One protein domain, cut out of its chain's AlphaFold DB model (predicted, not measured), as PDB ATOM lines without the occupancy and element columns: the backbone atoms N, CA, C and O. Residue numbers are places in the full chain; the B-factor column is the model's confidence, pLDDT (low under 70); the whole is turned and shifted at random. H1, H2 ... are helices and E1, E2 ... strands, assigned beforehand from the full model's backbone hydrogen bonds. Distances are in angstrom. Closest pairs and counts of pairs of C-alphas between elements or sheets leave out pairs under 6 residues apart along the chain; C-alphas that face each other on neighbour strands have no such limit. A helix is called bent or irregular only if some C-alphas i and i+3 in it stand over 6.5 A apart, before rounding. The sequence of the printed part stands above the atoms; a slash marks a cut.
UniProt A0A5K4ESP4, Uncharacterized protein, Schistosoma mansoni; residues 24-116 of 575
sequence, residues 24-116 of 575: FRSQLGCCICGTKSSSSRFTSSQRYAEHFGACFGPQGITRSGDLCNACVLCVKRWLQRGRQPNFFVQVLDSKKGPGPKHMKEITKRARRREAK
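Overview. This is residues 24 to 116 of the 575 residues of an uncharacterized protein of Schistosoma mansoni (UniProt A0A5K4ESP4). A small compact head carries a long helical arm: H4 sticks out, in the free residues 97 to 116, from a body that holds H1, H2, H3 and the tiny sheet of E1 and E2. In that body H3 crosses H1, with H2 beside H1. The printed part has 93 residues, with four named helices and two named strands in the order E1, H1, H2, E2, H3, H4; the sheet is antiparallel and the class is mostly helix. The whole is loose, with a radius of gyration of the C-alphas of 15.9 A, and spans 53 by 31 by 21 A.

Along the chain. E1 is residues 42 to 44, beginning at C-alpha 42 (209.017, 179.061, 242.738), and E2 is residues 66 to 68. H3, residues 69 to 80, is 16.4 A long. H1 is residues 49 to 56, 10.6 A long, and H2 is residues 58 to 61. H4, residues 100 to 116, is 24.0 A long and ends at C-alpha 116 (197.520, 151.026, 209.210).

Arrangement. E1 and E2 are antiparallel neighbours at 139 degrees, with N 43 and O 67 2.9 A apart, within hydrogen-bond range. The closest C-alphas of E1 and H3, Phe 42 and Asn 69, are 6.5 A apart. H3 touches H1 with residues 74 to 78 alone, about perpendicular at 82 degrees; the closest C-alphas, Cys 55 and Val 75, are 6.5 A apart. H1 touches H2, closest at the C-alphas of Gly 53 and Ile 61, 4.6 A. H4 touches no helix. H1 is irregular, C-alphas 50 and 53 being 7.2 A apart. Every O i to N i+4 pair is within hydrogen-bond range in H3 and H4, against 2 of 4 in H1; H2 is too short for such a pair.

Size, cuts and confidence. The C-alphas farthest apart, Arg 47 and Lys 116, are 53.2 A apart. Without the free stretch, the body spans 32 by 23 by 17 A. The printed part has no cut, and H3 to H4 is a long link of 19 residues. The mean pLDDT of the printed part is 85.3; residue 24, residues 37 to 40 and residues 96 to 105 are under 70.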
ATOM      1  N   PHE A  24     202.892 181.004 245.584       67.20
ATOM      2  CA  PHE A  24     203.647 181.974 244.772       67.20
ATOM      3  C   PHE A  24     203.878 181.506 243.323       67.20
ATOM      4  O   PHE A  24     204.713 180.639 243.056       67.20
ATOM      5  N   ARG A  25     203.112 182.078 242.380       75.55
ATOM      6  CA  ARG A  25     203.162 181.797 240.932       75.55
ATOM      7  C   ARG A  25     203.993 182.845 240.213       75.55
ATOM      8  O   ARG A  25     203.539 183.974 240.069       75.55
ATOM      9  N   SER A  26     205.136 182.431 239.669       81.72
ATOM     10  CA  SER A  26     205.861 183.242 238.694       81.72
ATOM     11  C   SER A  26     204.964 183.559 237.497       81.72
ATOM     12  O   SER A  26     204.392 182.649 236.884       81.72
ATOM     13  N   GLN A  27     204.856 184.841 237.146       82.46
ATOM     14  CA  GLN A  27     204.108 185.277 235.967       82.46
ATOM     15  C   GLN A  27     204.805 184.835 234.675       82.46
ATOM     16  O   GLN A  27     204.141 184.374 233.742       82.46
ATOM     17  N   LEU A  28     206.138 184.918 234.636       87.33
ATOM     18  CA  LEU A  28     206.967 184.544 233.488       87.33
ATOM     19  C   LEU A  28     207.182 183.021 233.420       87.33
ATOM     20  O   LEU A  28     207.122 182.430 232.341       87.33
ATOM     21  N   GLY A  29     207.307 182.363 234.576       90.53
ATOM     22  CA  GLY A  29     207.692 180.958 234.689       90.53
ATOM     23  C   GLY A  29     209.179 180.812 235.003       90.53
ATOM     24  O   GLY A  29     209.858 181.783 235.314       90.53
ATOM     25  N   CYS A  30     209.693 179.582 234.952       93.34
ATOM     26  CA  CYS A  30     211.081 179.345 235.329       93.34
ATOM     27  C   CYS A  30     212.064 179.963 234.321       93.34
ATOM     28  O   CYS A  30     212.007 179.610 233.144       93.34
ATOM     29  N   CYS A  31     212.999 180.798 234.786       94.06
ATOM     30  CA  CYS A  31     213.989 181.480 233.942       94.06
ATOM     31  C   CYS A  31     214.988 180.536 233.237       94.06
ATOM     32  O   CYS A  31     215.559 180.908 232.212       94.06
ATOM     33  N   ILE A  32     215.160 179.309 233.750       94.60
ATOM     34  CA  ILE A  32     216.027 178.276 233.163       94.60
ATOM     35  C   ILE A  32     215.282 177.449 232.108       94.60
ATOM     36  O   ILE A  32     215.658 177.470 230.945       94.60
ATOM     37  N   CYS A  33     214.222 176.721 232.481       93.27
ATOM     38  CA  CYS A  33     213.559 175.756 231.585       93.27
ATOM     39  C   CYS A  33     212.279 176.281 230.902       93.27
ATOM     40  O   CYS A  33     211.566 175.523 230.235       93.27
ATOM     41  N   GLY A  34     211.906 177.544 231.126       90.26
ATOM     42  CA  GLY A  34     210.678 178.158 230.604       90.26
ATOM     43  C   GLY A  34     209.375 177.575 231.176       90.26
ATOM     44  O   GLY A  34     208.273 177.904 230.725       90.26
ATOM     45  N   THR A  35     209.432 176.662 232.156       87.53
ATOM     46  CA  THR A  35     208.212 176.046 232.691       87.53
ATOM     47  C   THR A  35     207.477 177.019 233.610       87.53
ATOM     48  O   THR A  35     207.903 177.250 234.741       87.53
ATOM     49  N   LYS A  36     206.298 177.496 233.192       85.59
ATOM     50  CA  LYS A  36     205.238 177.884 234.137       85.59
ATOM     51  C   LYS A  36     204.787 176.627 234.895       85.59
ATOM     52  O   LYS A  36     203.914 175.900 234.419       85.59
ATOM     53  N   SER A  37     205.452 176.295 236.003       65.95
ATOM     54  CA  SER A  37     205.051 175.177 236.856       65.95
ATOM     55  C   SER A  37     203.753 175.531 237.578       65.95
ATOM     56  O   SER A  37     203.660 176.540 238.273       65.95
ATOM     57  N   SER A  38     202.732 174.688 237.411       58.58
ATOM     58  CA  SER A  38     201.462 174.797 238.141       58.58
ATOM     59  C   SER A  38     201.643 174.580 239.647       58.58
ATOM     60  O   SER A  38     200.905 175.163 240.445       58.58
ATOM     61  N   SER A  39     202.655 173.786 240.024       58.34
ATOM     62  CA  SER A  39     203.245 173.794 241.360       58.34
ATOM     63  C   SER A  39     203.977 175.114 241.556       58.34
ATOM     64  O   SER A  39     204.996 175.378 240.911       58.34
ATOM     65  N   SER A  40     203.441 175.951 242.433       61.57
ATOM     66  CA  SER A  40     203.908 177.314 242.624       61.57
ATOM     67  C   SER A  40     204.633 177.465 243.957       61.57
ATOM     68  O   SER A  40     204.344 178.277 244.833       61.57
ATOM     69  N   ARG A  41     205.643 176.598 244.069       77.31
ATOM     70  CA  ARG A  41     206.851 176.837 244.854       77.31
ATOM     71  C   ARG A  41     207.951 177.203 243.866       77.31
ATOM     72  O   ARG A  41     208.797 176.374 243.529       77.31
ATOM     73  N   PHE A  42     207.863 178.422 243.348       87.54
ATOM     74  CA  PHE A  42     209.017 179.061 242.738       87.54
ATOM     75  C   PHE A  42     209.947 179.580 243.841       87.54
ATOM     76  O   PHE A  42     209.499 179.889 244.948       87.54
ATOM     77  N   THR A  43     211.241 179.638 243.555       90.42
ATOM     78  CA  THR A  43     212.262 180.229 244.430       90.42
ATOM     79  C   THR A  43     213.072 181.237 243.631       90.42
ATOM     80  O   THR A  43     213.463 180.910 242.511       90.42
ATOM     81  N   SER A  44     213.382 182.402 244.205       92.01
ATOM     82  CA  SER A  44     214.266 183.388 243.564       92.01
ATOM     83  C   SER A  44     215.590 182.754 243.118       92.01
ATOM     84  O   SER A  44     216.200 181.970 243.856       92.01
ATOM     85  N   SER A  45     216.035 183.106 241.911       94.13
ATOM     86  CA  SER A  45     217.293 182.657 241.315       94.13
ATOM     87  C   SER A  45     218.530 183.153 242.058       94.13
ATOM     88  O   SER A  45     219.587 182.546 241.921       94.13
ATOM     89  N   GLN A  46     218.409 184.220 242.856       93.35
ATOM     90  CA  GLN A  46     219.528 184.926 243.491       93.35
ATOM     91  C   GLN A  46     220.468 183.996 244.276       93.35
ATOM     92  O   GLN A  46     221.678 184.150 244.201       93.35
ATOM     93  N   ARG A  47     219.929 182.975 244.960       92.72
ATOM     94  CA  ARG A  47     220.715 181.998 245.747       92.72
ATOM     95  C   ARG A  47     221.480 180.954 244.921       92.72
ATOM     96  O   ARG A  47     222.119 180.086 245.504       92.72
ATOM     97  N   TYR A  48     221.332 180.960 243.599       95.00
ATOM     98  CA  TYR A  48     221.904 179.950 242.704       95.00
ATOM     99  C   TYR A  48     222.542 180.551 241.441       95.00
ATOM    100  O   TYR A  48     223.097 179.800 240.641       95.00
ATOM    101  N   ALA A  49     222.463 181.874 241.250       93.98
ATOM    102  CA  ALA A  49     222.895 182.564 240.033       93.98
ATOM    103  C   ALA A  49     224.382 182.321 239.717       93.98
ATOM    104  O   ALA A  49     224.725 181.976 238.587       93.98
ATOM    105  N   GLU A  50     225.236 182.364 240.744       94.57
ATOM    106  CA  GLU A  50     226.668 182.026 240.695       94.57
ATOM    107  C   GLU A  50     226.979 180.628 240.126       94.57
ATOM    108  O   GLU A  50     228.081 180.375 239.646       94.57
ATOM    109  N   HIS A  51     226.019 179.699 240.147       95.27
ATOM    110  CA  HIS A  51     226.195 178.343 239.629       95.27
ATOM    111  C   HIS A  51     225.611 178.146 238.227       95.27
ATOM    112  O   HIS A  51     225.841 177.095 237.627       95.27
ATOM    113  N   PHE A  52     224.845 179.097 237.681       95.93
ATOM    114  CA  PHE A  52     224.123 178.864 236.427       95.93
ATOM    115  C   PHE A  52     225.050 178.682 235.228       95.93
ATOM    116  O   PHE A  52     224.799 177.783 234.426       95.93
ATOM    117  N   GLY A  53     226.133 179.461 235.144       94.92
ATOM    118  CA  GLY A  53     227.126 179.328 234.077       94.92
ATOM    119  C   GLY A  53     227.758 177.941 234.028       94.92
ATOM    120  O   GLY A  53     227.792 177.309 232.979       94.92
ATOM    121  N   ALA A  54     228.181 177.415 235.177       94.40
ATOM    122  CA  ALA A  54     228.814 176.101 235.237       94.40
ATOM    123  C   ALA A  54     227.801 174.936 235.164       94.40
ATOM    124  O   ALA A  54     228.109 173.886 234.607       94.40
ATOM    125  N   CYS A  55     226.577 175.103 235.677       95.99
ATOM    126  CA  CYS A  55     225.548 174.056 235.697       95.99
ATOM    127  C   CYS A  55     224.798 173.906 234.357       95.99
ATOM    128  O   CYS A  55     224.525 172.784 233.922       95.99
ATOM    129  N   PHE A  56     224.441 175.026 233.716       95.73
ATOM    130  CA  PHE A  56     223.601 175.078 232.508       95.73
ATOM    131  C   PHE A  56     224.333 175.615 231.265       95.73
ATOM    132  O   PHE A  56     223.753 175.617 230.182       95.73
ATOM    133  N   GLY A  57     225.590 176.042 231.407       94.00
ATOM    134  CA  GLY A  57     226.413 176.619 230.343       94.00
ATOM    135  C   GLY A  57     226.329 178.145 230.247       94.00
ATOM    136  O   GLY A  57     225.582 178.775 231.002       94.00
ATOM    137  N   PRO A  58     227.068 178.770 229.307       93.83
ATOM    138  CA  PRO A  58     227.201 180.229 229.214       93.83
ATOM    139  C   PRO A  58     225.859 180.973 229.133       93.83
ATOM    140  O   PRO A  58     225.667 181.995 229.785       93.83
ATOM    141  N   GLN A  59     224.878 180.400 228.425       92.46
ATOM    142  CA  GLN A  59     223.516 180.940 228.308       92.46
ATOM    143  C   GLN A  59     222.728 180.966 229.632       92.46
ATOM    144  O   GLN A  59     221.657 181.574 229.688       92.46
ATOM    145  N   GLY A  60     223.216 180.279 230.669       93.81
ATOM    146  CA  GLY A  60     222.668 180.285 232.020       93.81
ATOM    147  C   GLY A  60     223.080 181.509 232.840       93.81
ATOM    148  O   GLY A  60     222.310 181.925 233.700       93.81
ATOM    149  N   ILE A  61     224.245 182.112 232.562       93.86
ATOM    150  CA  ILE A  61     224.798 183.244 233.335       93.86
ATOM    151  C   ILE A  61     223.844 184.446 233.309       93.86
ATOM    152  O   ILE A  61     223.610 185.086 234.329       93.86
ATOM    153  N   THR A  62     223.232 184.710 232.155       94.02
ATOM    154  CA  THR A  62     222.315 185.838 231.938       94.02
ATOM    155  C   THR A  62     220.891 185.595 232.454       94.02
ATOM    156  O   THR A  62     220.017 186.442 232.271       94.02
ATOM    157  N   ARG A  63     220.602 184.442 233.080       93.84
ATOM    158  CA  ARG A  63     219.245 184.086 233.522       93.84
ATOM    159  C   ARG A  63     218.993 184.540 234.957       93.84
ATOM    160  O   ARG A  63     219.597 184.038 235.899       93.84
ATOM    161  N   SER A  64     218.011 185.415 235.134       94.38
ATOM    162  CA  SER A  64     217.521 185.878 236.436       94.38
ATOM    163  C   SER A  64     216.000 185.703 236.551       94.38
ATOM    164  O   SER A  64     215.309 185.465 235.559       94.38
ATOM    165  N   GLY A  65     215.472 185.747 237.778       93.16
ATOM    166  CA  GLY A  65     214.040 185.634 238.066       93.16
ATOM    167  C   GLY A  65     213.702 184.398 238.897       93.16
ATOM    168  O   GLY A  65     214.336 184.121 239.912       93.16
ATOM    169  N   ASP A  66     212.680 183.648 238.488       92.90
ATOM    170  CA  ASP A  66     212.145 182.536 239.276       92.90
ATOM    171  C   ASP A  66     212.676 181.164 238.836       92.90
ATOM    172  O   ASP A  66     212.711 180.827 237.653       92.90
ATOM    173  N   LEU A  67     212.997 180.298 239.798       93.50
ATOM    174  CA  LEU A  67     213.302 178.884 239.570       93.50
ATOM    175  C   LEU A  67     212.135 177.994 239.981       93.50
ATOM    176  O   LEU A  67     211.611 178.127 241.086       93.50
ATOM    177  N   CYS A  68     211.759 177.030 239.139       92.91
ATOM    178  CA  CYS A  68     210.881 175.947 239.574       92.91
ATOM    179  C   CYS A  68     211.675 174.916 240.399       92.91
ATOM    180  O   CYS A  68     212.887 174.759 240.233       92.91
ATOM    181  N   ASN A  69     210.978 174.156 241.251       91.42
ATOM    182  CA  ASN A  69     211.592 173.141 242.117       91.42
ATOM    183  C   ASN A  69     212.493 172.137 241.360       91.42
ATOM    184  O   ASN A  69     213.502 171.692 241.895       91.42
ATOM    185  N   ALA A  70     212.176 171.806 240.102       92.81
ATOM    186  CA  ALA A  70     213.005 170.916 239.286       92.81
ATOM    187  C   ALA A  70     214.384 171.523 238.957       92.81
ATOM    188  O   ALA A  70     215.393 170.840 239.105       92.81
ATOM    189  N   CYS A  71     214.456 172.807 238.592       94.07
ATOM    190  CA  CYS A  71     215.730 173.478 238.307       94.07
ATOM    191  C   CYS A  71     216.571 173.685 239.575       94.07
ATOM    192  O   CYS A  71     217.788 173.519 239.529       94.07
ATOM    193  N   VAL A  72     215.933 173.936 240.726       94.45
ATOM    194  CA  VAL A  72     216.615 173.930 242.036       94.45
ATOM    195  C   VAL A  72     217.266 172.569 242.312       94.45
ATOM    196  O   VAL A  72     218.406 172.503 242.770       94.45
ATOM    197  N   LEU A  73     216.567 171.470 242.008       94.54
ATOM    198  CA  LEU A  73     217.111 170.117 242.157       94.54
ATOM    199  C   LEU A  73     218.253 169.823 241.172       94.54
ATOM    200  O   LEU A  73     219.170 169.097 241.550       94.54
ATOM    201  N   CYS A  74     218.251 170.398 239.963       95.10
ATOM    202  CA  CYS A  74     219.391 170.321 239.042       95.10
ATOM    203  C   CYS A  74     220.647 170.956 239.658       95.10
ATOM    204  O   CYS A  74     221.657 170.268 239.782       95.10
ATOM    205  N   VAL A  75     220.567 172.203 240.142       95.34
ATOM    206  CA  VAL A  75     221.720 172.887 240.764       95.34
ATOM    207  C   VAL A  75     222.210 172.138 242.011       95.34
ATOM    208  O   VAL A  75     223.405 171.892 242.156       95.34
ATOM    209  N   LYS A  76     221.300 171.673 242.880       95.70
ATOM    210  CA  LYS A  76     221.678 170.865 244.058       95.70
ATOM    211  C   LYS A  76     222.355 169.544 243.681       95.70
ATOM    212  O   LYS A  76     223.334 169.158 244.315       95.70
ATOM    213  N   ARG A  77     221.870 168.858 242.642       96.04
ATOM    214  CA  ARG A  77     222.465 167.609 242.141       96.04
ATOM    215  C   ARG A  77     223.817 167.845 241.462       96.04
ATOM    216  O   ARG A  77     224.688 166.991 241.570       96.04
ATOM    217  N   TRP A  78     223.995 168.981 240.792       96.35
ATOM    218  CA  TRP A  78     225.264 169.407 240.199       96.35
ATOM    219  C   TRP A  78     226.333 169.649 241.277       96.35
ATOM    220  O   TRP A  78     227.421 169.073 241.204       96.35
ATOM    221  N   LEU A  79     225.981 170.378 242.345       94.61
ATOM    222  CA  LEU A  79     226.839 170.568 243.522       94.61
ATOM    223  C   LEU A  79     227.248 169.239 244.178       94.61
ATOM    224  O   LEU A  79     228.402 169.075 244.561       94.61
ATOM    225  N   GLN A  80     226.327 168.273 244.261       93.68
ATOM    226  CA  GLN A  80     226.579 166.941 244.830       93.68
ATOM    227  C   GLN A  80     227.424 166.013 243.936       93.68
ATOM    228  O   GLN A  80     227.963 165.031 244.436       93.68
ATOM    229  N   ARG A  81     227.529 166.277 242.626       89.38
ATOM    230  CA  ARG A  81     228.199 165.396 241.645       89.38
ATOM    231  C   ARG A  81     229.537 165.942 241.141       89.38
ATOM    232  O   ARG A  81     229.929 165.676 240.010       89.38
ATOM    233  N   GLY A  82     230.233 166.717 241.970       89.28
ATOM    234  CA  GLY A  82     231.568 167.220 241.638       89.28
ATOM    235  C   GLY A  82     231.586 168.341 240.593       89.28
ATOM    236  O   GLY A  82     232.594 168.507 239.921       89.28
ATOM    237  N   ARG A  83     230.490 169.106 240.457       90.83
ATOM    238  CA  ARG A  83     230.441 170.381 239.710       90.83
ATOM    239  C   ARG A  83     230.853 170.311 238.225       90.83
ATOM    240  O   ARG A  83     231.319 171.299 237.670       90.83
ATOM    241  N   GLN A  84     230.631 169.168 237.572       89.92
ATOM    242  CA  GLN A  84     230.945 168.962 236.150       89.92
ATOM    243  C   GLN A  84     230.304 170.041 235.249       89.92
ATOM    244  O   GLN A  84     229.086 170.242 235.345       89.92
ATOM    245  N   PRO A  85     231.070 170.742 234.393       91.28
ATOM    246  CA  PRO A  85     230.546 171.846 233.595       91.28
ATOM    247  C   PRO A  85     229.482 171.373 232.597       91.28
ATOM    248  O   PRO A  85     229.534 170.253 232.094       91.28
ATOM    249  N   ASN A  86     228.505 172.233 232.305       90.85
ATOM    250  CA  ASN A  86     227.446 172.029 231.304       90.85
ATOM    251  C   ASN A  86     226.524 170.808 231.534       90.85
ATOM    252  O   ASN A  86     225.678 170.516 230.688       90.85
ATOM    253  N   PHE A  87     226.620 170.114 232.675       92.19
ATOM    254  CA  PHE A  87     225.932 168.835 232.926       92.19
ATOM    255  C   PHE A  87     224.402 168.885 232.738       92.19
ATOM    256  O   PHE A  87     223.780 167.881 232.386       92.19
ATOM    257  N   PHE A  88     223.774 170.045 232.959       94.44
ATOM    258  CA  PHE A  88     222.334 170.246 232.773       94.44
ATOM    259  C   PHE A  88     221.978 171.170 231.597       94.44
ATOM    260  O   PHE A  88     220.852 171.658 231.557       94.44
ATOM    261  N   VAL A  89     222.863 171.374 230.610       93.44
ATOM    262  CA  VAL A  89     222.598 172.247 229.441       93.44
ATOM    263  C   VAL A  89     221.268 171.927 228.735       93.44
ATOM    264  O   VAL A  89     220.497 172.831 228.439       93.44
ATOM    265  N   GLN A  90     220.906 170.645 228.603       91.75
ATOM    266  CA  GLN A  90     219.618 170.191 228.040       91.75
ATOM    267  C   GLN A  90     218.357 170.677 228.794       91.75
ATOM    268  O   GLN A  90     217.249 170.610 228.260       91.75
ATOM    269  N   VAL A  91     218.499 171.125 230.050       92.94
ATOM    270  CA  VAL A  91     217.411 171.663 230.893       92.94
ATOM    271  C   VAL A  91     217.144 173.143 230.587       92.94
ATOM    272  O   VAL A  91     216.062 173.657 230.884       92.94
ATOM    273  N   LEU A  92     218.120 173.840 230.000       92.57
ATOM    274  CA  LEU A  92     217.984 175.234 229.608       92.57
ATOM    275  C   LEU A  92     217.067 175.331 228.382       92.57
ATOM    276  O   LEU A  92     217.244 174.629 227.392       92.57
ATOM    277  N   ASP A  93     216.030 176.160 228.490       88.93
ATOM    278  CA  ASP A  93     215.008 176.378 227.465       88.93
ATOM    279  C   ASP A  93     214.397 175.083 226.853       88.93
ATOM    280  O   ASP A  93     213.891 175.105 225.732       88.93
ATOM    281  N   SER A  94     214.305 173.962 227.596       85.62
ATOM    282  CA  SER A  94     213.729 172.688 227.086       85.62
ATOM    283  C   SER A  94     212.276 172.790 226.590       85.62
ATOM    284  O   SER A  94     211.769 171.872 225.948       85.62
ATOM    285  N   LYS A  95     211.570 173.883 226.908       76.37
ATOM    286  CA  LYS A  95     210.247 174.205 226.350       76.37
ATOM    287  C   LYS A  95     210.269 174.953 225.013       76.37
ATOM    288  O   LYS A  95     209.220 174.994 224.371       76.37
ATOM    289  N   LYS A  96     211.401 175.555 224.632       61.90
ATOM    290  CA  LYS A  96     211.638 176.170 223.315       61.90
ATOM    291  C   LYS A  96     212.159 175.152 222.297       61.90
ATOM    292  O   LYS A  96     211.858 175.288 221.118       61.90
ATOM    293  N   GLY A  97     212.858 174.105 222.750       51.48
ATOM    294  CA  GLY A  97     213.084 172.898 221.942       51.48
ATOM    295  C   GLY A  97     211.762 172.214 221.536       51.48
ATOM    296  O   GLY A  97     210.708 172.604 222.049       51.48
ATOM    297  N   PRO A  98     211.778 171.195 220.645       47.57
ATOM    298  CA  PRO A  98     210.579 170.556 220.079       47.57
ATOM    299  C   PRO A  98     209.621 169.993 221.144       47.57
ATOM    300  O   PRO A  98     209.695 168.835 221.553       47.57
ATOM    301  N   GLY A  99     208.727 170.850 221.637       45.11
ATOM    302  CA  GLY A  99     208.064 170.616 222.912       45.11
ATOM    303  C   GLY A  99     207.017 169.498 222.872       45.11
ATOM    304  O   GLY A  99     206.673 168.982 221.807       45.11
ATOM    305  N   PRO A 100     206.375 169.184 224.015       57.91
ATOM    306  CA  PRO A 100     205.357 168.130 224.112       57.91
ATOM    307  C   PRO A 100     204.148 168.258 223.160       57.91
ATOM    308  O   PRO A 100     203.354 167.325 223.060       57.91
ATOM    309  N   LYS A 101     203.994 169.388 222.449       53.38
ATOM    310  CA  LYS A 101     203.084 169.520 221.299       53.38
ATOM    311  C   LYS A 101     203.490 168.577 220.155       53.38
ATOM    312  O   LYS A 101     202.654 167.789 219.721       53.38
ATOM    313  N   HIS A 102     204.764 168.588 219.754       53.63
ATOM    314  CA  HIS A 102     205.304 167.646 218.771       53.63
ATOM    315  C   HIS A 102     205.222 166.209 219.296       53.63
ATOM    316  O   HIS A 102     204.842 165.315 218.559       53.63
ATOM    317  N   MET A 103     205.433 165.980 220.598       57.67
ATOM    318  CA  MET A 103     205.273 164.640 221.182       57.67
ATOM    319  C   MET A 103     203.830 164.106 221.080       57.67
ATOM    320  O   MET A 103     203.642 162.941 220.743       57.67
ATOM    321  N   LYS A 104     202.799 164.949 221.264       66.02
ATOM    322  CA  LYS A 104     201.401 164.561 220.980       66.02
ATOM    323  C   LYS A 104     201.175 164.236 219.502       66.02
ATOM    324  O   LYS A 104     200.382 163.346 219.197       66.02
ATOM    325  N   GLU A 105     201.850 164.937 218.597       66.96
ATOM    326  CA  GLU A 105     201.789 164.648 217.166       66.96
ATOM    327  C   GLU A 105     202.517 163.345 216.810       66.96
ATOM    328  O   GLU A 105     201.933 162.516 216.118       66.96
ATOM    329  N   ILE A 106     203.709 163.094 217.364       71.24
ATOM    330  CA  ILE A 106     204.436 161.822 217.258       71.24
ATOM    331  C   ILE A 106     203.553 160.676 217.759       71.24
ATOM    332  O   ILE A 106     203.346 159.720 217.020       71.24
ATOM    333  N   THR A 107     202.949 160.776 218.950       79.98
ATOM    334  CA  THR A 107     202.033 159.740 219.467       79.98
ATOM    335  C   THR A 107     200.808 159.551 218.562       79.98
ATOM    336  O   THR A 107     200.399 158.420 218.305       79.98
ATOM    337  N   LYS A 108     200.233 160.633 218.017       83.33
ATOM    338  CA  LYS A 108     199.117 160.564 217.054       83.33
ATOM    339  C   LYS A 108     199.544 159.928 215.721       83.33
ATOM    340  O   LYS A 108     198.746 159.226 215.103       83.33
ATOM    341  N   ARG A 109     200.785 160.153 215.278       82.91
ATOM    342  CA  ARG A 109     201.371 159.614 214.038       82.91
ATOM    343  C   ARG A 109     201.789 158.149 214.197       82.91
ATOM    344  O   ARG A 109     201.548 157.376 213.277       82.91
ATOM    345  N   ALA A 110     202.312 157.764 215.361       83.45
ATOM    346  CA  ALA A 110     202.592 156.382 215.746       83.45
ATOM    347  C   ALA A 110     201.301 155.553 215.778       83.45
ATOM    348  O   ALA A 110     201.176 154.614 214.998       83.45
ATOM    349  N   ARG A 111     200.274 156.003 216.515       84.71
ATOM    350  CA  ARG A 111     198.968 155.320 216.562       84.71
ATOM    351  C   ARG A 111     198.296 155.205 215.183       84.71
ATOM    352  O   ARG A 111     197.605 154.233 214.901       84.71
ATOM    353  N   ARG A 112     198.521 156.177 214.283       87.05
ATOM    354  CA  ARG A 112     198.090 156.104 212.870       87.05
ATOM    355  C   ARG A 112     198.891 155.096 212.033       87.05
ATOM    356  O   ARG A 112     198.329 154.556 211.085       87.05
ATOM    357  N   ARG A 113     200.173 154.859 212.335       87.91
ATOM    358  CA  ARG A 113     200.989 153.814 211.686       87.91
ATOM    359  C   ARG A 113     200.590 152.425 212.182       87.91
ATOM    360  O   ARG A 113     200.335 151.568 211.347       87.91
ATOM    361  N   GLU A 114     200.428 152.249 213.492       85.06
ATOM    362  CA  GLU A 114     199.941 151.009 214.119       85.06
ATOM    363  C   GLU A 114     198.579 150.588 213.545       85.06
ATOM    364  O   GLU A 114     198.429 149.462 213.079       85.06
ATOM    365  N   ALA A 115     197.611 151.510 213.468       83.58
ATOM    366  CA  ALA A 115     196.298 151.227 212.880       83.58
ATOM    367  C   ALA A 115     196.373 150.824 211.392       83.58
ATOM    368  O   ALA A 115     195.635 149.944 210.952       83.58
ATOM    369  N   LYS A 116     197.284 151.427 210.608       87.76
ATOM    370  CA  LYS A 116     197.520 151.026 209.210       87.76
ATOM    371  C   LYS A 116     198.187 149.653 209.101       87.76
ATOM    372  O   LYS A 116     197.823 148.890 208.215       87.76
TER     373      LYS A 116